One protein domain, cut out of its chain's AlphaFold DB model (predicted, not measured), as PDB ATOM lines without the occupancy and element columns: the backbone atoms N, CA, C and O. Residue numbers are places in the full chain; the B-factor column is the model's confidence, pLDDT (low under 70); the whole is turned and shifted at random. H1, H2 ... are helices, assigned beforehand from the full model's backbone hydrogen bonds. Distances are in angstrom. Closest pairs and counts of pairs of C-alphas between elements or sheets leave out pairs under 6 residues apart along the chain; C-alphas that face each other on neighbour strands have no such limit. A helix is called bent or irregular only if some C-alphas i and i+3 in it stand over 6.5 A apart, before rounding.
ATOM      1  N   ILE A 200     141.939 116.668  93.343       88.94
ATOM      2  CA  ILE A 200     142.921 116.937  94.394       88.94
ATOM      3  C   ILE A 200     143.767 118.168  94.063       88.94
ATOM      4  O   ILE A 200     143.993 118.960  94.968       88.94
ATOM      5  N   GLY A 201     144.141 118.397  92.800       87.69
ATOM      6  CA  GLY A 201     144.806 119.638  92.387       87.69
ATOM      7  C   GLY A 201     143.920 120.848  92.678       87.69
ATOM      8  O   GLY A 201     144.291 121.736  93.434       87.69
ATOM      9  N   ALA A 202     142.663 120.811  92.231       87.44
ATOM     10  CA  ALA A 202     141.685 121.852  92.559       87.44
ATOM     11  C   ALA A 202     141.474 122.042  94.078       87.44
ATOM     12  O   ALA A 202     141.222 123.151  94.547       87.44
ATOM     13  N   PHE A 203     141.566 120.969  94.869       92.94
ATOM     14  CA  PHE A 203     141.505 121.073  96.324       92.94
ATOM     15  C   PHE A 203     142.757 121.725  96.921       92.94
ATOM     16  O   PHE A 203     142.616 122.517  97.849       92.94
ATOM     17  N   HIS A 204     143.953 121.422  96.404       92.06
ATOM     18  CA  HIS A 204     145.205 122.053  96.832       92.06
ATOM     19  C   HIS A 204     145.109 123.573  96.719       92.06
ATOM     20  O   HIS A 204     145.380 124.268  97.698       92.06
ATOM     21  N   GLU A 205     144.643 124.064  95.575       90.56
ATOM     22  CA  GLU A 205     144.463 125.496  95.319       90.56
ATOM     23  C   GLU A 205     143.432 126.123  96.262       90.56
ATOM     24  O   GLU A 205     143.675 127.153  96.896       90.56
ATOM     25  N   ALA A 206     142.285 125.459  96.457       91.31
ATOM     26  CA  ALA A 206     141.270 125.961  97.378       91.31
ATOM     27  C   ALA A 206     141.761 125.965  98.832       91.31
ATOM     28  O   ALA A 206     141.400 126.856  99.604       91.31
ATOM     29  N   PHE A 207     142.564 124.971  99.222       94.88
ATOM     30  CA  PHE A 207     143.186 124.919 100.537       94.88
ATOM     31  C   PHE A 207     144.173 126.074 100.702       94.88
ATOM     32  O   PHE A 207     144.098 126.766 101.717       94.88
ATOM     33  N   GLY A 208     145.039 126.327  99.716       93.12
ATOM     34  CA  GLY A 208     145.966 127.461  99.712       93.12
ATOM     35  C   GLY A 208     145.248 128.793  99.926       93.12
ATOM     36  O   GLY A 208     145.574 129.559 100.838       93.12
ATOM     37  N   ASP A 209     144.169 129.009  99.182       88.75
ATOM     38  CA  ASP A 209     143.332 130.200  99.287       88.75
ATOM     39  C   ASP A 209     142.658 130.362 100.657       88.75
ATOM     40  O   ASP A 209     142.749 131.417 101.298       88.75
ATOM     41  N   LEU A 210     141.979 129.320 101.143       92.94
ATOM     42  CA  LEU A 210     141.317 129.357 102.449       92.94
ATOM     43  C   LEU A 210     142.330 129.590 103.578       92.94
ATOM     44  O   LEU A 210     142.066 130.365 104.496       92.94
ATOM     45  N   SER A 211     143.515 128.992 103.472       93.62
ATOM     46  CA  SER A 211     144.608 129.181 104.429       93.62
ATOM     47  C   SER A 211     145.103 130.618 104.466       93.62
ATOM     48  O   SER A 211     145.349 131.163 105.540       93.62
ATOM     49  N   THR A 212     145.190 131.273 103.311       88.31
ATOM     50  CA  THR A 212     145.534 132.693 103.234       88.31
ATOM     51  C   THR A 212     144.467 133.586 103.855       88.31
ATOM     52  O   THR A 212     144.804 134.570 104.526       88.31
ATOM     53  N   LEU A 213     143.183 133.234 103.736       87.38
ATOM     54  CA  LEU A 213     142.134 133.900 104.509       87.38
ATOM     55  C   LEU A 213     142.350 133.713 106.019       87.38
ATOM     56  O   LEU A 213     142.279 134.698 106.755       87.38
ATOM     57  N   PHE A 214     142.649 132.498 106.487       91.06
ATOM     58  CA  PHE A 214     142.905 132.235 107.909       91.06
ATOM     59  C   PHE A 214     144.126 133.000 108.426       91.06
ATOM     60  O   PHE A 214     144.032 133.670 109.454       91.06
ATOM     61  N   ALA A 215     145.230 133.005 107.677       86.19
ATOM     62  CA  ALA A 215     146.419 133.794 107.985       86.19
ATOM     63  C   ALA A 215     146.100 135.297 108.043       86.19
ATOM     64  O   ALA A 215     146.506 135.984 108.978       86.19
ATOM     65  N   SER A 216     145.301 135.808 107.100       82.38
ATOM     66  CA  SER A 216     144.854 137.209 107.090       82.38
ATOM     67  C   SER A 216     143.978 137.548 108.302       82.38
ATOM     68  O   SER A 216     144.074 138.637 108.867       82.38
ATOM     69  N   ILE A 217     143.092 136.637 108.710       83.31
ATOM     70  CA  ILE A 217     142.232 136.818 109.887       83.31
ATOM     71  C   ILE A 217     143.069 136.782 111.165       83.31
ATOM     72  O   ILE A 217     142.891 137.636 112.036       83.31
ATOM     73  N   ARG A 218     144.031 135.859 111.250       82.62
ATOM     74  CA  ARG A 218     145.004 135.799 112.342       82.62
ATOM     75  C   ARG A 218     145.798 137.098 112.428       82.62
ATOM     76  O   ARG A 218     145.936 137.660 113.511       82.62
ATOM     77  N   LEU A 219     146.218 137.633 111.289       77.69
ATOM     78  CA  LEU A 219     146.887 138.922 111.203       77.69
ATOM     79  C   LEU A 219     146.035 140.066 111.771       77.69
ATOM     80  O   LEU A 219     146.494 140.840 112.613       77.69
ATOM     81  N   ALA A 220     144.771 140.142 111.351       74.44
ATOM     82  CA  ALA A 220     143.826 141.127 111.861       74.44
ATOM     83  C   ALA A 220     143.585 140.961 113.373       74.44
ATOM     84  O   ALA A 220     143.436 141.958 114.081       74.44
ATOM     85  N   SER A 221     143.595 139.727 113.892       73.50
ATOM     86  CA  SER A 221     143.416 139.462 115.325       73.50
ATOM     87  C   SER A 221     144.511 140.094 116.191       73.50
ATOM     88  O   SER A 221     144.224 140.516 117.310       73.50
ATOM     89  N   PHE A 222     145.728 140.227 115.653       70.69
ATOM     90  CA  PHE A 222     146.845 140.888 116.325       70.69
ATOM     91  C   PHE A 222     146.809 142.411 116.190       70.69
ATOM     92  O   PHE A 222     147.175 143.119 117.124       70.69
ATOM     93  N   GLN A 223     146.355 142.934 115.048       66.38
ATOM     94  CA  GLN A 223     146.354 144.378 114.797       66.38
ATOM     95  C   GLN A 223     145.272 145.120 115.599       66.38
ATOM     96  O   GLN A 223     145.490 146.238 116.066       66.38
ATOM     97  N   TYR A 224     144.090 144.521 115.757       69.69
ATOM     98  CA  TYR A 224     142.955 145.178 116.403       69.69
ATOM     99  C   TYR A 224     142.796 144.712 117.853       69.69
ATOM    100  O   TYR A 224     142.184 143.683 118.126       69.69
ATOM    101  N   GLN A 225     143.283 145.522 118.796       70.25
ATOM    102  CA  GLN A 225     143.194 145.228 120.235       70.25
ATOM    103  C   GLN A 225     141.753 145.267 120.774       70.25
ATOM    104  O   GLN A 225     141.405 144.527 121.689       70.25
ATOM    105  N   SER A 226     140.888 146.115 120.201       82.00
ATOM    106  CA  SER A 226     139.484 146.203 120.617       82.00
ATOM    107  C   SER A 226     138.678 144.998 120.106       82.00
ATOM    108  O   SER A 226     138.565 144.829 118.885       82.00
ATOM    109  N   PRO A 227     138.026 144.209 120.987       82.12
ATOM    110  CA  PRO A 227     137.246 143.038 120.578       82.12
ATOM    111  C   PRO A 227     136.131 143.352 119.571       82.12
ATOM    112  O   PRO A 227     135.854 142.554 118.676       82.12
ATOM    113  N   SER A 228     135.491 144.521 119.683       80.75
ATOM    114  CA  SER A 228     134.404 144.925 118.782       80.75
ATOM    115  C   SER A 228     134.916 145.312 117.393       80.75
ATOM    116  O   SER A 228     134.295 144.954 116.389       80.75
ATOM    117  N   HIS A 229     136.064 145.994 117.324       77.94
ATOM    118  CA  HIS A 229     136.693 146.369 116.059       77.94
ATOM    119  C   HIS A 229     137.247 145.132 115.346       77.94
ATOM    120  O   HIS A 229     136.942 144.921 114.170       77.94
ATOM    121  N   LYS A 230     137.948 144.263 116.086       79.19
ATOM    122  CA  LYS A 230     138.441 142.968 115.607       79.19
ATOM    123  C   LYS A 230     137.320 142.142 114.979       79.19
ATOM    124  O   LYS A 230     137.402 141.778 113.809       79.19
ATOM    125  N   ASN A 231     136.225 141.931 115.711       81.88
ATOM    126  CA  ASN A 231     135.083 141.162 115.212       81.88
ATOM    127  C   ASN A 231     134.449 141.771 113.958       81.88
ATOM    128  O   ASN A 231     134.099 141.041 113.033       81.88
ATOM    129  N   ARG A 232     134.313 143.101 113.896       81.56
ATOM    130  CA  ARG A 232     133.762 143.778 112.714       81.56
ATOM    131  C   ARG A 232     134.662 143.597 111.495       81.56
ATOM    132  O   ARG A 232     134.148 143.291 110.420       81.56
ATOM    133  N   LYS A 233     135.981 143.754 111.659       81.12
ATOM    134  CA  LYS A 233     136.942 143.579 110.565       81.12
ATOM    135  C   LYS A 233     136.943 142.134 110.068       81.12
ATOM    136  O   LYS A 233     136.758 141.928 108.873       81.12
ATOM    137  N   ILE A 234     137.034 141.147 110.959       81.44
ATOM    138  CA  ILE A 234     136.980 139.723 110.585       81.44
ATOM    139  C   ILE A 234     135.669 139.401 109.851       81.44
ATOM    140  O   ILE A 234     135.692 138.831 108.763       81.44
ATOM    141  N   ALA A 235     134.522 139.848 110.372       82.75
ATOM    142  CA  ALA A 235     133.235 139.631 109.713       82.75
ATOM    143  C   ALA A 235     133.131 140.327 108.345       82.75
ATOM    144  O   ALA A 235     132.399 139.853 107.481       82.75
ATOM    145  N   SER A 236     133.820 141.457 108.136       81.81
ATOM    146  CA  SER A 236     133.894 142.108 106.819       81.81
ATOM    147  C   SER A 236     134.749 141.308 105.834       81.81
ATOM    148  O   SER A 236     134.359 141.168 104.685       81.81
ATOM    149  N   MET A 237     135.850 140.705 106.292       79.06
ATOM    150  CA  MET A 237     136.716 139.865 105.456       79.06
ATOM    151  C   MET A 237     136.019 138.587 104.982       79.06
ATOM    152  O   MET A 237     136.271 138.148 103.870       79.06
ATOM    153  N   ILE A 238     135.136 138.010 105.805       79.81
ATOM    154  CA  ILE A 238     134.349 136.817 105.446       79.81
ATOM    155  C   ILE A 238     133.201 137.182 104.496       79.81
ATOM    156  O   ILE A 238     132.908 136.432 103.573       79.81
ATOM    157  N   ARG A 239     132.568 138.345 104.710       77.19
ATOM    158  CA  ARG A 239     131.470 138.849 103.867       77.19
ATOM    159  C   ARG A 239     131.913 139.383 102.518       77.19
ATOM    160  O   ARG A 239     131.107 139.407 101.597       77.19
ATOM    161  N   ALA A 240     133.163 139.815 102.400       65.31
ATOM    162  CA  ALA A 240     133.755 140.246 101.144       65.31
ATOM    163  C   ALA A 240     134.042 139.045 100.226       65.31
ATOM    164  O   ALA A 240     135.144 138.946  99.691       65.31
ATOM    165  N   GLU A 241     133.048 138.163 100.021       56.38
ATOM    166  CA  GLU A 241     133.069 136.995  99.119       56.38
ATOM    167  C   GLU A 241     133.648 137.347  97.724       56.38
ATOM    168  O   GLU A 241     134.083 136.455  97.000       56.38
ATOM    169  N   GLU A 242     133.713 138.643  97.381       43.03
ATOM    170  CA  GLU A 242     134.070 139.210  96.084       43.03
ATOM    171  C   GLU A 242     135.454 139.905  95.974       43.03
ATOM    172  O   GLU A 242     135.950 140.041  94.857       43.03
ATOM    173  N   GLU A 243     136.131 140.298  97.068       43.44
ATOM    174  CA  GLU A 243     137.324 141.193  97.000       43.44
ATOM    175  C   GLU A 243     138.619 140.643  97.610       43.44
ATOM    176  O   GLU A 243     139.647 141.323  97.670       43.44
ATOM    177  N   VAL A 244     138.619 139.406  98.086       46.19
ATOM    178  CA  VAL A 244     139.847 138.814  98.614       46.19
ATOM    179  C   VAL A 244     140.708 138.423  97.395       46.19
ATOM    180  O   VAL A 244     140.509 137.407  96.750       46.19
ATOM    181  N   CYS A 245     141.631 139.271  96.953       46.03
ATOM    182  CA  CYS A 245     142.550 138.877  95.880       46.03
ATOM    183  C   CYS A 245     143.630 137.972  96.484       46.03
ATOM    184  O   CYS A 245     144.643 138.454  96.971       46.03
ATOM    185  N   LEU A 246     143.347 136.670  96.553       49.38
ATOM    186  CA  LEU A 246     144.276 135.651  97.032       49.38
ATOM    187  C   LEU A 246     145.179 135.276  95.865       49.38
ATOM    188  O   LEU A 246     144.658 134.877  94.837       49.38
ATOM    189  N   ALA A 247     146.489 135.487  96.023       41.91
ATOM    190  CA  ALA A 247     147.531 135.227  95.029       41.91
ATOM    191  C   ALA A 247     147.184 135.773  93.622       41.91
ATOM    192  O   ALA A 247     146.537 135.094  92.830       41.91
ATOM    193  N   PRO A 248     147.592 137.009  93.262       37.66
ATOM    194  CA  PRO A 248     147.317 137.508  91.922       37.66
ATOM    195  C   PRO A 248     147.885 136.526  90.902       37.66
ATOM    196  O   PRO A 248     149.080 136.248  90.955       37.66
ATOM    197  N   GLY A 249     147.062 136.070  89.954       34.97
ATOM    198  CA  GLY A 249     147.549 135.523  88.695       34.97
ATOM    199  C   GLY A 249     148.708 136.390  88.208       34.97
ATOM    200  O   GLY A 249     148.574 137.593  87.953       34.97
ATOM    201  N   LEU A 250     149.900 135.806  88.187       40.56
ATOM    202  CA  LEU A 250     151.156 136.545  88.106       40.56
ATOM    203  C   LEU A 250     151.441 137.103  86.692       40.56
ATOM    204  O   LEU A 250     152.493 137.689  86.435       40.56
ATOM    205  N   SER A 251     150.448 137.036  85.800       32.41
ATOM    206  CA  SER A 251     150.368 137.731  84.511       32.41
ATOM    207  C   SER A 251     150.143 139.249  84.633       32.41
ATOM    208  O   SER A 251     150.160 139.955  83.629       32.41
ATOM    209  N   GLY A 252     149.940 139.782  85.846       31.09
ATOM    210  CA  GLY A 252     149.605 141.197  86.064       31.09
ATOM    211  C   GLY A 252     148.111 141.504  85.911       31.09
ATOM    212  O   GLY A 252     147.684 142.618  86.205       31.09
ATOM    213  N   ASN A 253     147.308 140.506  85.542       33.75
ATOM    214  CA  ASN A 253     145.865 140.505  85.723       33.75
ATOM    215  C   ASN A 253     145.564 139.685  86.974       33.75
ATOM    216  O   ASN A 253     145.414 138.473  86.898       33.75
ATOM    217  N   GLY A 254     145.509 140.342  88.134       36.91
ATOM    218  CA  GLY A 254     145.173 139.660  89.378       36.91
ATOM    219  C   GLY A 254     143.826 138.947  89.259       36.91
ATOM    220  O   GLY A 254     142.788 139.583  89.054       36.91
ATOM    221  N   THR A 255     143.839 137.627  89.392       40.25
ATOM    222  CA  THR A 255     142.657 136.823  89.684       40.25
ATOM    223  C   THR A 255     142.263 137.109  91.120       40.25
ATOM    224  O   THR A 255     142.711 136.483  92.070       40.25
ATOM    225  N   CYS A 256     141.444 138.140  91.303       44.88
ATOM    226  CA  CYS A 256     140.713 138.269  92.551       44.88
ATOM    227  C   CYS A 256     139.767 137.075  92.702       44.88
ATOM    228  O   CYS A 256     139.381 136.497  91.681       44.88
ATOM    229  N   LEU A 257     139.382 136.742  93.946       44.09
ATOM    230  CA  LEU A 257     138.473 135.645  94.318       44.09
ATOM    231  C   LEU A 257     137.357 135.368  93.284       44.09
ATOM    232  O   LEU A 257     136.961 134.220  93.135       44.09
ATOM    233  N   LEU A 258     136.851 136.366  92.551       37.66
ATOM    234  CA  LEU A 258     135.774 136.200  91.574       37.66
ATOM    235  C   LEU A 258     136.008 136.809  90.185       37.66
ATOM    236  O   LEU A 258     135.024 137.032  89.472       37.66
ATOM    237  N   ARG A 259     137.241 137.094  89.732       38.06
ATOM    238  CA  ARG A 259     137.357 137.548  88.335       38.06
ATOM    239  C   ARG A 259     136.954 136.382  87.429       38.06
ATOM    240  O   ARG A 259     137.652 135.378  87.365       38.06
ATOM    241  N   LYS A 260     135.794 136.511  86.765       38.78
ATOM    242  CA  LYS A 260     135.387 135.668  85.634       38.78
ATOM    243  C   LYS A 260     136.510 135.737  84.608       38.78
ATOM    244  O   LYS A 260     136.558 136.660  83.798       38.78
ATOM    245  N   GLU A 261     137.443 134.803  84.674       43.31
ATOM    246  CA  GLU A 261     138.369 134.611  83.580       43.31
ATOM    247  C   GLU A 261     137.608 133.930  82.445       43.31
ATOM    248  O   GLU A 261     137.008 132.864  82.611       43.31
ATOM    249  N   ASN A 262     137.613 134.602  81.295       41.09
ATOM    250  CA  ASN A 262     137.154 134.088  80.007       41.09
ATOM    251  C   ASN A 262     138.229 133.201  79.344       41.09
ATOM    252  O   ASN A 262     138.255 133.094  78.124       41.09
ATOM    253  N   SER A 263     139.167 132.628  80.104       43.94
ATOM    254  CA  SER A 263     140.163 131.706  79.561       43.94
ATOM    255  C   SER A 263     139.550 130.308  79.459       43.94
ATOM    256  O   SER A 263     138.982 129.795  80.419       43.94
ATOM    257  N   ASP A 264     139.640 129.679  78.292       44.25
ATOM    258  CA  ASP A 264     139.113 128.331  78.020       44.25
ATOM    259  C   ASP A 264     139.997 127.204  78.597       44.25
ATOM    260  O   ASP A 264     139.888 126.051  78.191       44.25
ATOM    261  N   LEU A 265     140.904 127.520  79.532       50.62
ATOM    262  CA  LEU A 265     141.870 126.569  80.081       50.62
ATOM    263  C   LEU A 265     141.427 126.048  81.453       50.62
ATOM    264  O   LEU A 265     141.037 126.788  82.359       50.62
ATOM    265  N   CYS A 266     141.474 124.729  81.571       54.91
ATOM    266  CA  CYS A 266     140.890 123.916  82.631       54.91
ATOM    267  C   CYS A 266     141.916 123.714  83.750       54.91
ATOM    268  O   CYS A 266     142.361 122.602  84.016       54.91
ATOM    269  N   GLU A 267     142.361 124.820  84.341       74.19
ATOM    270  CA  GLU A 267     143.417 124.835  85.351       74.19
ATOM    271  C   GLU A 267     142.863 124.550  86.757       74.19
ATOM    272  O   GLU A 267     141.745 124.957  87.096       74.19
ATOM    273  N   ASP A 268     143.655 123.875  87.595       79.50
ATOM    274  CA  ASP A 268     143.298 123.528  88.977       79.50
ATOM    275  C   ASP A 268     142.832 124.755  89.781       79.50
ATOM    276  O   ASP A 268     141.813 124.684  90.474       79.50
ATOM    277  N   HIS A 269     143.476 125.913  89.585       78.88
ATOM    278  CA  HIS A 269     143.088 127.186  90.197       78.88
ATOM    279  C   HIS A 269     141.623 127.545  89.929       78.88
ATOM    280  O   HIS A 269     140.890 127.918  90.846       78.88
ATOM    281  N   ARG A 270     141.150 127.387  88.687       78.12
ATOM    282  CA  ARG A 270     139.762 127.695  88.313       78.12
ATOM    283  C   ARG A 270     138.791 126.664  88.881       78.12
ATOM    284  O   ARG A 270     137.723 127.025  89.373       78.12
ATOM    285  N   ASN A 271     139.180 125.392  88.853       82.38
ATOM    286  CA  ASN A 271     138.383 124.287  89.386       82.38
ATOM    287  C   ASN A 271     138.259 124.325  90.920       82.38
ATOM    288  O   ASN A 271     137.336 123.730  91.478       82.38
ATOM    289  N   SER A 272     139.143 125.051  91.606       86.31
ATOM    290  CA  SER A 272     139.111 125.267  93.056       86.31
ATOM    291  C   SER A 272     137.992 126.216  93.513       86.31
ATOM    292  O   SER A 272     137.448 126.083  94.619       86.31
ATOM    293  N   VAL A 273     137.606 127.158  92.639       84.38
ATOM    294  CA  VAL A 273     136.704 128.277  92.951       84.38
ATOM    295  C   VAL A 273     135.363 127.809  93.524       84.38
ATOM    296  O   VAL A 273     134.946 128.371  94.545       84.38
ATOM    297  N   PRO A 274     134.674 126.795  92.957       87.75
ATOM    298  CA  PRO A 274     133.425 126.291  93.519       87.75
ATOM    299  C   PRO A 274     133.553 125.826  94.972       87.75
ATOM    300  O   PRO A 274     132.734 126.218  95.806       87.75
ATOM    301  N   PHE A 275     134.581 125.034  95.301       90.94
ATOM    302  CA  PHE A 275     134.757 124.479  96.648       90.94
ATOM    303  C   PHE A 275     135.038 125.574  97.675       90.94
ATOM    304  O   PHE A 275     134.364 125.660  98.704       90.94
ATOM    305  N   ARG A 276     135.979 126.465  97.364       88.19
ATOM    306  CA  ARG A 276     136.283 127.626  98.202       88.19
ATOM    307  C   ARG A 276     135.043 128.502  98.407       88.19
ATOM    308  O   ARG A 276     134.738 128.876  99.536       88.19
ATOM    309  N   SER A 277     134.280 128.778  97.348       86.25
ATOM    310  CA  SER A 277     133.053 129.588  97.432       86.25
ATOM    311  C   SER A 277     131.985 128.915  98.292       86.25
ATOM    312  O   SER A 277     131.343 129.566  99.110       86.25
ATOM    313  N   PHE A 278     131.808 127.600  98.153       90.50
ATOM    314  CA  PHE A 278     130.945 126.819  99.033       90.50
ATOM    315  C   PHE A 278     131.343 126.982 100.503       90.50
ATOM    316  O   PHE A 278     130.481 127.246 101.345       90.50
ATOM    317  N   PHE A 279     132.637 126.879 100.802       90.56
ATOM    318  CA  PHE A 279     133.157 127.003 102.156       90.56
ATOM    319  C   PHE A 279     132.915 128.403 102.746       90.56
ATOM    320  O   PHE A 279     132.385 128.526 103.853       90.56
ATOM    321  N   LEU A 280     133.207 129.461 101.979       89.81
ATOM    322  CA  LEU A 280     132.966 130.851 102.388       89.81
ATOM    323  C   LEU A 280     131.478 131.144 102.602       89.81
ATOM    324  O   LEU A 280     131.117 131.698 103.638       89.81
ATOM    325  N   ARG A 281     130.598 130.690 101.699       90.19
ATOM    326  CA  ARG A 281     129.141 130.836 101.860       90.19
ATOM    327  C   ARG A 281     128.636 130.150 103.126       90.19
ATOM    328  O   ARG A 281     127.753 130.679 103.799       90.19
ATOM    329  N   CYS A 282     129.179 128.980 103.469       92.44
ATOM    330  CA  CYS A 282     128.820 128.298 104.712       92.44
ATOM    331  C   CYS A 282     129.222 129.126 105.939       92.44
ATOM    332  O   CYS A 282     128.414 129.308 106.849       92.44
ATOM    333  N   MET A 283     130.440 129.671 105.937       92.50
ATOM    334  CA  MET A 283     130.948 130.513 107.020       92.50
ATOM    335  C   MET A 283     130.164 131.821 107.159       92.50
ATOM    336  O   MET A 283     129.787 132.204 108.266       92.50
ATOM    337  N   ASN A 284     129.855 132.479 106.041       90.25
ATOM    338  CA  ASN A 284     129.076 133.710 106.020       90.25
ATOM    339  C   ASN A 284     127.656 133.493 106.565       90.25
ATOM    340  O   ASN A 284     127.196 134.222 107.441       90.25
ATOM    341  N   LYS A 285     126.985 132.416 106.155       91.50
ATOM    342  CA  LYS A 285     125.663 132.081 106.697       91.50
ATOM    343  C   LYS A 285     125.687 131.716 108.178       91.50
ATOM    344  O   LYS A 285     124.723 132.000 108.890       91.50
ATOM    345  N   GLU A 286     126.764 131.099 108.660       92.88
ATOM    346  CA  GLU A 286     126.938 130.865 110.094       92.88
ATOM    347  C   GLU A 286     127.105 132.189 110.853       92.88
ATOM    348  O   GLU A 286     126.499 132.356 111.911       92.88
ATOM    349  N   LEU A 287     127.834 133.169 110.300       89.75
ATOM    350  CA  LEU A 287     127.897 134.523 110.866       89.75
ATOM    351  C   LEU A 287     126.520 135.187 110.910       89.75
ATOM    352  O   LEU A 287     126.159 135.763 111.936       89.75
ATOM    353  N   GLU A 288     125.747 135.107 109.827       90.38
ATOM    354  CA  GLU A 288     124.384 135.645 109.758       90.38
ATOM    355  C   GLU A 288     123.477 135.023 110.817       90.38
ATOM    356  O   GLU A 288     122.837 135.747 111.586       90.38
ATOM    357  N   ARG A 289     123.481 133.689 110.925       90.06
ATOM    358  CA  ARG A 289     122.736 132.970 111.964       90.06
ATOM    359  C   ARG A 289     123.166 133.419 113.354       90.06
ATOM    360  O   ARG A 289     122.327 133.711 114.200       90.06
ATOM    361  N   ASN A 290     124.471 133.509 113.583       89.31
ATOM    362  CA  ASN A 290     125.040 133.908 114.859       89.31
ATOM    363  C   ASN A 290     124.677 135.357 115.243       89.31
ATOM    364  O   ASN A 290     124.467 135.655 116.419       89.31
ATOM    365  N   MET A 291     124.513 136.266 114.275       85.94
ATOM    366  CA  MET A 291     124.026 137.624 114.544       85.94
ATOM    367  C   MET A 291     122.588 137.649 115.088       85.94
ATOM    368  O   MET A 291     122.272 138.555 115.867       85.94
ATOM    369  N   ALA A 292     121.762 136.658 114.741       86.31
ATOM    370  CA  ALA A 292     120.380 136.522 115.209       86.31
ATOM    371  C   ALA A 292     120.244 135.870 116.602       86.31
ATOM    372  O   ALA A 292     119.166 135.924 117.191       86.31
ATOM    373  N   LEU A 293     121.312 135.276 117.152       86.31
ATOM    374  CA  LEU A 293     121.290 134.635 118.472       86.31
ATOM    375  C   LEU A 293     121.223 135.646 119.627       86.31
ATOM    376  O   LEU A 293     121.559 136.829 119.483       86.31
ATOM    377  N   LYS A 294     120.847 135.165 120.818       81.81
ATOM    378  CA  LYS A 294     120.956 135.945 122.060       81.81
ATOM    379  C   LYS A 294     122.421 136.252 122.356       81.81
ATOM    380  O   LYS A 294     123.297 135.446 122.071       81.81
ATOM    381  N   ARG A 295     122.705 137.401 122.986       82.00
ATOM    382  CA  ARG A 295     124.086 137.858 123.257       82.00
ATOM    383  C   ARG A 295     124.944 136.819 123.995       82.00
ATOM    384  O   ARG A 295     126.123 136.724 123.686       82.00
ATOM    385  N   SER A 296     124.363 136.059 124.923       82.81
ATOM    386  CA  SER A 296     125.039 134.990 125.678       82.81
ATOM    387  C   SER A 296     125.431 133.773 124.834       82.81
ATOM    388  O   SER A 296     126.274 132.995 125.252       82.81
ATOM    389  N   GLU A 297     124.812 133.602 123.668       82.38
ATOM    390  CA  GLU A 297     125.011 132.469 122.757       82.38
ATOM    391  C   GLU A 297     125.830 132.870 121.519       82.38
ATOM    392  O   GLU A 297     126.175 132.018 120.700       82.38
ATOM    393  N   LYS A 298     126.132 134.169 121.359       87.62
ATOM    394  CA  LYS A 298     126.885 134.681 120.213       87.62
ATOM    395  C   LYS A 298     128.339 134.260 120.307       87.62
ATOM    396  O   LYS A 298     129.061 134.683 121.205       87.62
ATOM    397  N   LYS A 299     128.778 133.545 119.284       89.62
ATOM    398  CA  LYS A 299     130.189 133.358 118.979       89.62
ATOM    399  C   LYS A 299     130.763 134.639 118.381       89.62
ATOM    400  O   LYS A 299     130.080 135.418 117.713       89.62
ATOM    401  N   THR A 300     132.034 134.873 118.610       89.19
ATOM    402  CA  THR A 300     132.830 135.855 117.883       89.19
ATOM    403  C   THR A 300     133.036 135.402 116.435       89.19
ATOM    404  O   THR A 300     132.885 134.225 116.099       89.19
ATOM    405  N   ALA A 301     133.380 136.337 115.547       87.38
ATOM    406  CA  ALA A 301     133.694 135.976 114.164       87.38
ATOM    407  C   ALA A 301     134.958 135.097 114.098       87.38
ATOM    408  O   ALA A 301     135.040 134.192 113.276       87.38
ATOM    409  N   GLU A 302     135.902 135.335 115.011       87.19
ATOM    410  CA  GLU A 302     137.119 134.541 115.183       87.19
ATOM    411  C   GLU A 302     136.810 133.087 115.575       87.19
ATOM    412  O   GLU A 302     137.323 132.174 114.939       87.19
ATOM    413  N   GLU A 303     135.905 132.850 116.532       90.69
ATOM    414  CA  GLU A 303     135.481 131.490 116.910       90.69
ATOM    415  C   GLU A 303     134.798 130.742 115.759       90.69
ATOM    416  O   GLU A 303     134.979 129.534 115.613       90.69
ATOM    417  N   ILE A 304     134.024 131.445 114.925       91.88
ATOM    418  CA  ILE A 304     133.406 130.843 113.736       91.88
ATOM    419  C   ILE A 304     134.485 130.447 112.726       91.88
ATOM    420  O   ILE A 304     134.484 129.314 112.253       91.88
ATOM    421  N   VAL A 305     135.439 131.330 112.433       91.25
ATOM    422  CA  VAL A 305     136.558 131.026 111.523       91.25
ATOM    423  C   VAL A 305     137.371 129.847 112.038       91.25
ATOM    424  O   VAL A 305     137.628 128.915 111.283       91.25
ATOM    425  N   HIS A 306     137.716 129.864 113.324       91.62
ATOM    426  CA  HIS A 306     138.473 128.805 113.977       91.62
ATOM    427  C   HIS A 306     137.746 127.458 113.893       91.62
ATOM    428  O   HIS A 306     138.354 126.440 113.572       91.62
ATOM    429  N   PHE A 307     136.424 127.452 114.097       94.31
ATOM    430  CA  PHE A 307     135.601 126.259 113.908       94.31
ATOM    431  C   PHE A 307     135.681 125.726 112.468       94.31
ATOM    432  O   PHE A 307     135.897 124.533 112.268       94.31
ATOM    433  N   PHE A 308     135.532 126.590 111.459       95.44
ATOM    434  CA  PHE A 308     135.593 126.169 110.057       95.44
ATOM    435  C   PHE A 308     136.993 125.687 109.662       95.44
ATOM    436  O   PHE A 308     137.115 124.645 109.023       95.44
ATOM    437  N   GLN A 309     138.049 126.388 110.074       95.81
ATOM    438  CA  GLN A 309     139.426 125.950 109.848       95.81
ATOM    439  C   GLN A 309     139.679 124.575 110.483       95.81
ATOM    440  O   GLN A 309     140.205 123.684 109.817       95.81
ATOM    441  N   GLY A 310     139.227 124.364 111.724       95.94
ATOM    442  CA  GLY A 310     139.286 123.065 112.395       95.94
ATOM    443  C   GLY A 310     138.515 121.974 111.650       95.94
ATOM    444  O   GLY A 310     139.033 120.876 111.474       95.94
ATOM    445  N   LEU A 311     137.318 122.280 111.139       96.19
ATOM    446  CA  LEU A 311     136.530 121.353 110.322       96.19
ATOM    447  C   LEU A 311     137.253 120.970 109.022       96.19
ATOM    448  O   LEU A 311     137.267 119.793 108.653       96.19
ATOM    449  N   LEU A 312     137.880 121.935 108.340       97.00
ATOM    450  CA  LEU A 312     138.663 121.682 107.129       97.00
ATOM    451  C   LEU A 312     139.838 120.744 107.426       97.00
ATOM    452  O   LEU A 312     139.997 119.734 106.744       97.00
ATOM    453  N   VAL A 313     140.616 121.040 108.469       96.06
ATOM    454  CA  VAL A 313     141.763 120.216 108.884       96.06
ATOM    455  C   VAL A 313     141.321 118.813 109.290       96.06
ATOM    456  O   VAL A 313     141.877 117.832 108.800       96.06
ATOM    457  N   HIS A 314     140.289 118.708 110.127       95.75
ATOM    458  CA  HIS A 314     139.750 117.424 110.560       95.75
ATOM    459  C   HIS A 314     139.308 116.576 109.363       95.75
ATOM    460  O   HIS A 314     139.594 115.381 109.310       95.75
ATOM    461  N   THR A 315     138.683 117.199 108.360       96.44
ATOM    462  CA  THR A 315     138.289 116.507 107.129       96.44
ATOM    463  C   THR A 315     139.510 116.032 106.343       96.44
ATOM    464  O   THR A 315     139.552 114.871 105.955       96.44
ATOM    465  N   VAL A 316     140.528 116.878 106.148       95.88
ATOM    466  CA  VAL A 316     141.775 116.508 105.444       95.88
ATOM    467  C   VAL A 316     142.463 115.298 106.089       95.88
ATOM    468  O   VAL A 316     142.934 114.403 105.387       95.88
ATOM    469  N   GLN A 317     142.500 115.243 107.420       94.38
ATOM    470  CA  GLN A 317     143.141 114.147 108.150       94.38
ATOM    471  C   GLN A 317     142.343 112.835 108.090       94.38
ATOM    472  O   GLN A 317     142.940 111.760 108.112       94.38
ATOM    473  N   ASN A 318     141.010 112.904 107.999       96.19
ATOM    474  CA  ASN A 318     140.125 111.731 108.073       96.19
ATOM    475  C   ASN A 318     139.563 111.274 106.718       96.19
ATOM    476  O   ASN A 318     138.956 110.208 106.633       96.19
ATOM    477  N   VAL A 319     139.764 112.047 105.653       95.19
ATOM    478  CA  VAL A 319     139.376 111.692 104.286       95.19
ATOM    479  C   VAL A 319     140.658 111.481 103.484       95.19
ATOM    480  O   VAL A 319     141.199 112.442 102.965       95.19
ATOM    481  N   PRO A 320     141.200 110.255 103.394       91.44
ATOM    482  CA  PRO A 320     142.466 110.025 102.698       91.44
ATOM    483  C   PRO A 320     142.340 110.093 101.174       91.44
ATOM    484  O   PRO A 320     143.342 110.323 100.504       91.44
ATOM    485  N   ASP A 321     141.131 109.888 100.638       89.88
ATOM    486  CA  ASP A 321     140.828 109.918  99.209       89.88
ATOM    487  C   ASP A 321     139.390 110.430  98.977       89.88
ATOM    488  O   ASP A 321     138.471 110.202  99.781       89.88
ATOM    489  N   PHE A 322     139.183 111.111  97.850       91.81
ATOM    490  CA  PHE A 322     137.874 111.584  97.404       91.81
ATOM    491  C   PHE A 322     137.803 111.669  95.876       91.81
ATOM    492  O   PHE A 322     138.791 111.981  95.212       91.81
ATOM    493  N   GLU A 323     136.620 111.408  95.323       90.19
ATOM    494  CA  GLU A 323     136.408 111.337  93.866       90.19
ATOM    495  C   GLU A 323     136.101 112.700  93.237       90.19
ATOM    496  O   GLU A 323     136.179 112.883  92.025       90.19
ATOM    497  N   SER A 324     135.683 113.669  94.051       91.31
ATOM    498  CA  SER A 324     135.378 115.028  93.612       91.31
ATOM    499  C   SER A 324     135.360 115.990  94.797       91.31
ATOM    500  O   SER A 324     135.187 115.575  95.943       91.31
ATOM    501  N   LEU A 325     135.440 117.294  94.525       91.81
ATOM    502  CA  LEU A 325     135.223 118.312  95.559       91.81
ATOM    503  C   LEU A 325     133.826 118.201  96.192       91.81
ATOM    504  O   LEU A 325     133.664 118.514  97.367       91.81
ATOM    505  N   TYR A 326     132.828 117.708  95.449       93.25
ATOM    506  CA  TYR A 326     131.497 117.425  95.989       93.25
ATOM    507  C   TYR A 326     131.525 116.289  97.018       93.25
ATOM    508  O   TYR A 326     130.955 116.440  98.096       93.25
ATOM    509  N   ASP A 327     132.200 115.177  96.704       94.31
ATOM    510  CA  ASP A 327     132.384 114.042  97.621       94.31
ATOM    511  C   ASP A 327     133.127 114.482  98.891       94.31
ATOM    512  O   ASP A 327     132.656 114.246 100.004       94.31
ATOM    513  N   PHE A 328     134.219 115.241  98.744       94.88
ATOM    514  CA  PHE A 328     134.935 115.806  99.888       94.88
ATOM    515  C   PHE A 328     134.033 116.703 100.753       94.88
ATOM    516  O   PHE A 328     133.973 116.538 101.971       94.88
ATOM    517  N   SER A 329     133.267 117.620 100.143       94.38
ATOM    518  CA  SER A 329     132.306 118.463 100.867       94.38
ATOM    519  C   SER A 329     131.196 117.659 101.546       94.38
ATOM    520  O   SER A 329     130.765 118.022 102.640       94.38
ATOM    521  N   TYR A 330     130.722 116.579 100.925       94.31
ATOM    522  CA  TYR A 330     129.717 115.698 101.513       94.31
ATOM    523  C   TYR A 330     130.267 114.978 102.751       94.31
ATOM    524  O   TYR A 330     129.625 115.003 103.801       94.31
ATOM    525  N   LYS A 331     131.482 114.421 102.664       95.75
ATOM    526  CA  LYS A 331     132.189 113.809 103.800       95.75
ATOM    527  C   LYS A 331     132.430 114.818 104.928       95.75
ATOM    528  O   LYS A 331     132.145 114.512 106.081       95.75
ATOM    529  N   MET A 332     132.833 116.050 104.597       95.00
ATOM    530  CA  MET A 332     132.985 117.142 105.569       95.00
ATOM    531  C   MET A 332     131.691 117.420 106.350       95.00
ATOM    532  O   MET A 332     131.721 117.622 107.561       95.00
ATOM    533  N   ILE A 333     130.539 117.418 105.672       93.44
ATOM    534  CA  ILE A 333     129.229 117.625 106.313       93.44
ATOM    535  C   ILE A 333     128.903 116.501 107.303       93.44
ATOM    536  O   ILE A 333     128.268 116.769 108.325       93.44
ATOM    537  N   GLY A 334     129.351 115.272 107.033       93.69
ATOM    538  CA  GLY A 334     129.190 114.133 107.940       93.69
ATOM    539  C   GLY A 334     129.767 114.394 109.335       93.69
ATOM    540  O   GLY A 334     129.141 114.041 110.331       93.69
ATOM    541  N   PHE A 335     130.885 115.122 109.438       93.88
ATOM    542  CA  PHE A 335     131.504 115.460 110.730       93.88
ATOM    543  C   PHE A 335     130.707 116.464 111.571       93.88
ATOM    544  O   PHE A 335     130.981 116.633 112.757       93.88
ATOM    545  N   VAL A 336     129.714 117.133 110.985       91.50
ATOM    546  CA  VAL A 336     128.873 118.117 111.680       91.50
ATOM    547  C   VAL A 336     127.395 117.747 111.639       91.50
ATOM    548  O   VAL A 336     126.555 118.601 111.924       91.50
ATOM    549  N   GLU A 337     127.061 116.502 111.287       87.50
ATOM    550  CA  GLU A 337     125.703 116.064 110.953       87.50
ATOM    551  C   GLU A 337     124.674 116.363 112.054       87.50
ATOM    552  O   GLU A 337     123.580 116.846 111.755       87.50
ATOM    553  N   SER A 338     125.059 116.188 113.319       84.25
ATOM    554  CA  SER A 338     124.219 116.450 114.494       84.25
ATOM    555  C   SER A 338     124.016 117.937 114.818       84.25
ATOM    556  O   SER A 338     123.247 118.273 115.718       84.25
ATOM    557  N   SER A 339     124.687 118.848 114.110       87.00
ATOM    558  CA  SER A 339     124.621 120.283 114.379       87.00
ATOM    559  C   SER A 339     123.635 121.005 113.450       87.00
ATOM    560  O   SER A 339     123.483 120.625 112.288       87.00
ATOM    561  N   PRO A 340     123.046 122.142 113.870       85.06
ATOM    562  CA  PRO A 340     122.258 122.995 112.974       85.06
ATOM    563  C   PRO A 340     123.037 123.501 111.745       85.06
ATOM    564  O   PRO A 340     122.437 123.935 110.759       85.06
ATOM    565  N   LEU A 341     124.374 123.450 111.786       86.75
ATOM    566  CA  LEU A 341     125.226 123.795 110.657       86.75
ATOM    567  C   LEU A 341     125.126 122.767 109.515       86.75
ATOM    568  O   LEU A 341     125.224 123.167 108.357       86.75
ATOM    569  N   SER A 342     124.851 121.486 109.789       87.62
ATOM    570  CA  SER A 342     124.737 120.470 108.731       87.62
ATOM    571  C   SER A 342     123.629 120.802 107.736       87.62
ATOM    572  O   SER A 342     123.844 120.737 106.528       87.62
ATOM    573  N   MET A 343     122.463 121.247 108.213       89.31
ATOM    574  CA  MET A 343     121.348 121.658 107.354       89.31
ATOM    575  C   MET A 343     121.726 122.832 106.444       89.31
ATOM    576  O   MET A 343     121.407 122.834 105.252       89.31
ATOM    577  N   LEU A 344     122.438 123.817 106.995       91.12
ATOM    578  CA  LEU A 344     122.936 124.977 106.258       91.12
ATOM    579  C   LEU A 344     123.943 124.543 105.187       91.12
ATOM    580  O   LEU A 344     123.783 124.905 104.019       91.12
ATOM    581  N   MET A 345     124.921 123.713 105.549       90.62
ATOM    582  CA  MET A 345     125.922 123.216 104.609       90.62
ATOM    583  C   MET A 345     125.297 122.337 103.522       90.62
ATOM    584  O   MET A 345     125.634 122.490 102.354       90.62
ATOM    585  N   ARG A 346     124.310 121.487 103.843       90.88
ATOM    586  CA  ARG A 346     123.566 120.690 102.847       90.88
ATOM    587  C   ARG A 346     122.831 121.569 101.831       90.88
ATOM    588  O   ARG A 346     122.738 121.201 100.659       90.88
ATOM    589  N   LYS A 347     122.326 122.740 102.240       91.81
ATOM    590  CA  LYS A 347     121.715 123.710 101.314       91.81
ATOM    591  C   LYS A 347     122.750 124.293 100.350       91.81
ATOM    592  O   LYS A 347     122.472 124.384  99.157       91.81
ATOM    593  N   GLU A 348     123.932 124.655 100.841       92.25
ATOM    594  CA  GLU A 348     125.008 125.185  99.995       92.25
ATOM    595  C   GLU A 348     125.679 124.104  99.134       92.25
ATOM    596  O   GLU A 348     126.098 124.396  98.015       92.25
ATOM    597  N   LEU A 349     125.684 122.844  99.581       90.56
ATOM    598  CA  LEU A 349     126.194 121.696  98.826       90.56
ATOM    599  C   LEU A 349     125.435 121.504  97.503       90.56
ATOM    600  O   LEU A 349     126.027 121.160  96.480       90.56
ATOM    601  N   LYS A 350     124.123 121.784  97.483       89.62
ATOM    602  CA  LYS A 350     123.326 121.761  96.244       89.62
ATOM    603  C   LYS A 350     123.825 122.786  95.224       89.62
ATOM    604  O   LYS A 350     123.844 122.486  94.036       89.62
ATOM    605  N   LYS A 351     124.253 123.972  95.674       89.56
ATOM    606  CA  LYS A 351     124.842 124.988  94.789       89.56
ATOM    607  C   LYS A 351     126.230 124.577  94.321       89.56
ATOM    608  O   LYS A 351     126.507 124.705  93.139       89.56
ATOM    609  N   LEU A 352     127.051 124.014  95.216       86.44
ATOM    610  CA  LEU A 352     128.366 123.483  94.852       86.44
ATOM    611  C   LEU A 352     128.264 122.474  93.704       86.44
ATOM    612  O   LEU A 352     129.058 122.533  92.776       86.44
ATOM    613  N   ARG A 353     127.270 121.578  93.738       87.38
ATOM    614  CA  ARG A 353     127.029 120.630  92.643       87.38
ATOM    615  C   ARG A 353     126.821 121.335  91.303       87.38
ATOM    616  O   ARG A 353     127.471 120.970  90.334       87.38
ATOM    617  N   ILE A 354     125.957 122.350  91.271       85.06
ATOM    618  CA  ILE A 354     125.671 123.137  90.061       85.06
ATOM    619  C   ILE A 354     126.930 123.877  89.590       85.06
ATOM    620  O   ILE A 354     127.227 123.893  88.398       85.06
ATOM    621  N   ASP A 355     127.679 124.472  90.521       81.88
ATOM    622  CA  ASP A 355     128.919 125.193  90.226       81.88
ATOM    623  C   ASP A 355     129.976 124.240  89.626       81.88
ATOM    624  O   ASP A 355     130.590 124.560  88.611       81.88
ATOM    625  N   LEU A 356     130.132 123.034  90.186       82.44
ATOM    626  CA  LEU A 356     131.046 122.006  89.677       82.44
ATOM    627  C   LEU A 356     130.598 121.423  88.331       82.44
ATOM    628  O   LEU A 356     131.439 121.175  87.475       82.44
ATOM    629  N   GLU A 357     129.298 121.210  88.116       82.31
ATOM    630  CA  GLU A 357     128.756 120.752  86.829       82.31
ATOM    631  C   GLU A 357     129.019 121.775  85.712       82.31
ATOM    632  O   GLU A 357     129.315 121.386  84.584       82.31
ATOM    633  N   ARG A 358     129.006 123.078  86.025       77.81
ATOM    634  CA  ARG A 358     129.409 124.136  85.082       77.81
ATOM    635  C   ARG A 358     130.904 124.104  84.771       77.81
ATOM    636  O   ARG A 358     131.273 124.345  83.628       77.81
ATOM    637  N   CYS A 359     131.749 123.791  85.754       69.00
ATOM    638  CA  CYS A 359     133.190 123.617  85.543       69.00
ATOM    639  C   CYS A 359     133.520 122.338  84.760       69.00
ATOM    640  O   CYS A 359     134.462 122.342  83.981       69.00
ATOM    641  N   LYS A 360     132.732 121.261  84.899       61.31
ATOM    642  CA  LYS A 360     132.902 120.022  84.116       61.31
ATOM    643  C   LYS A 360     132.718 120.207  82.610       61.31
ATOM    644  O   LYS A 360     133.194 119.374  81.861       61.31
ATOM    645  N   ALA A 361     132.103 121.297  82.147       48.47
ATOM    646  CA  ALA A 361     132.132 121.645  80.722       48.47
ATOM    647  C   ALA A 361     133.562 121.923  80.193       48.47
ATOM    648  O   ALA A 361     133.742 122.116  78.995       48.47
ATOM    649  N   CYS A 362     134.562 121.941  81.082       41.34
ATOM    650  CA  CYS A 362     135.983 122.084  80.802       41.34
ATOM    651  C   CYS A 362     136.778 120.756  80.951       41.34
ATOM    652  O   CYS A 362     137.981 120.749  80.735       41.34
TER     653      CYS A 362
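This is residues 200 to 362 of the 363 residues of an uncharacterized protein of Alphaproteobacteria bacterium 16-39-46 (UniProt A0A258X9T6). Six helices form an up-and-down bundle, each running against the one before: H1, H2, H4 and H6 pack round H3, and H5 packs on H6. The printed part, 163 residues, is all helix and compact, with a radius of gyration of the C-alphas of 16.1 A and spans of 49 by 40 by 26 A.

Find C-alpha 200 at (142.921, 116.937, 94.394); H1 runs from there to residue 223, 34.4 A. Next come H2, residues 227 to 239, and H3, 268 to 292, 37.2 A, with a kink of 30 degrees near residue 275; it is only just irregular, C-alphas 271 and 274 being 6.8 A apart. H4 takes 301 to 318, H5 325 to 334, and H6 340 to 362, ending at C-alpha (135.983, 122.084, 80.802).

Start at the hub, H3: it touches H6 at a shallow tilt of 23 degrees, opposite ways, the closest C-alphas being Pro 274 and Asp 355, 5.7 A. H1 touches it with residues 201 to 210 alone, closest at C-alphas Ala 202 and Asp 268, 4.3 A. H2 touches H4 with residues 231 to 235 alone, closest at C-alphas Asn 231 and Ala 301, 5.5 A. H5 and H6 form a hairpin, closest at C-alphas Ile 333 and Ser 342, 5.8 A. Every O i to N i+4 pair is within hydrogen-bond range in H1, H2, H4 and H5, against 18 of 21 in H3 and 14 of 19 in H6.

The printed part has no cut; C-alphas Asp 264 and Ser 296 are farthest apart, 50.1 A. The link H2 to H3 is long, 28 residues. Look for pLDDT under 70 at residues 223 to 224, 240 to 266 and 359 to 362.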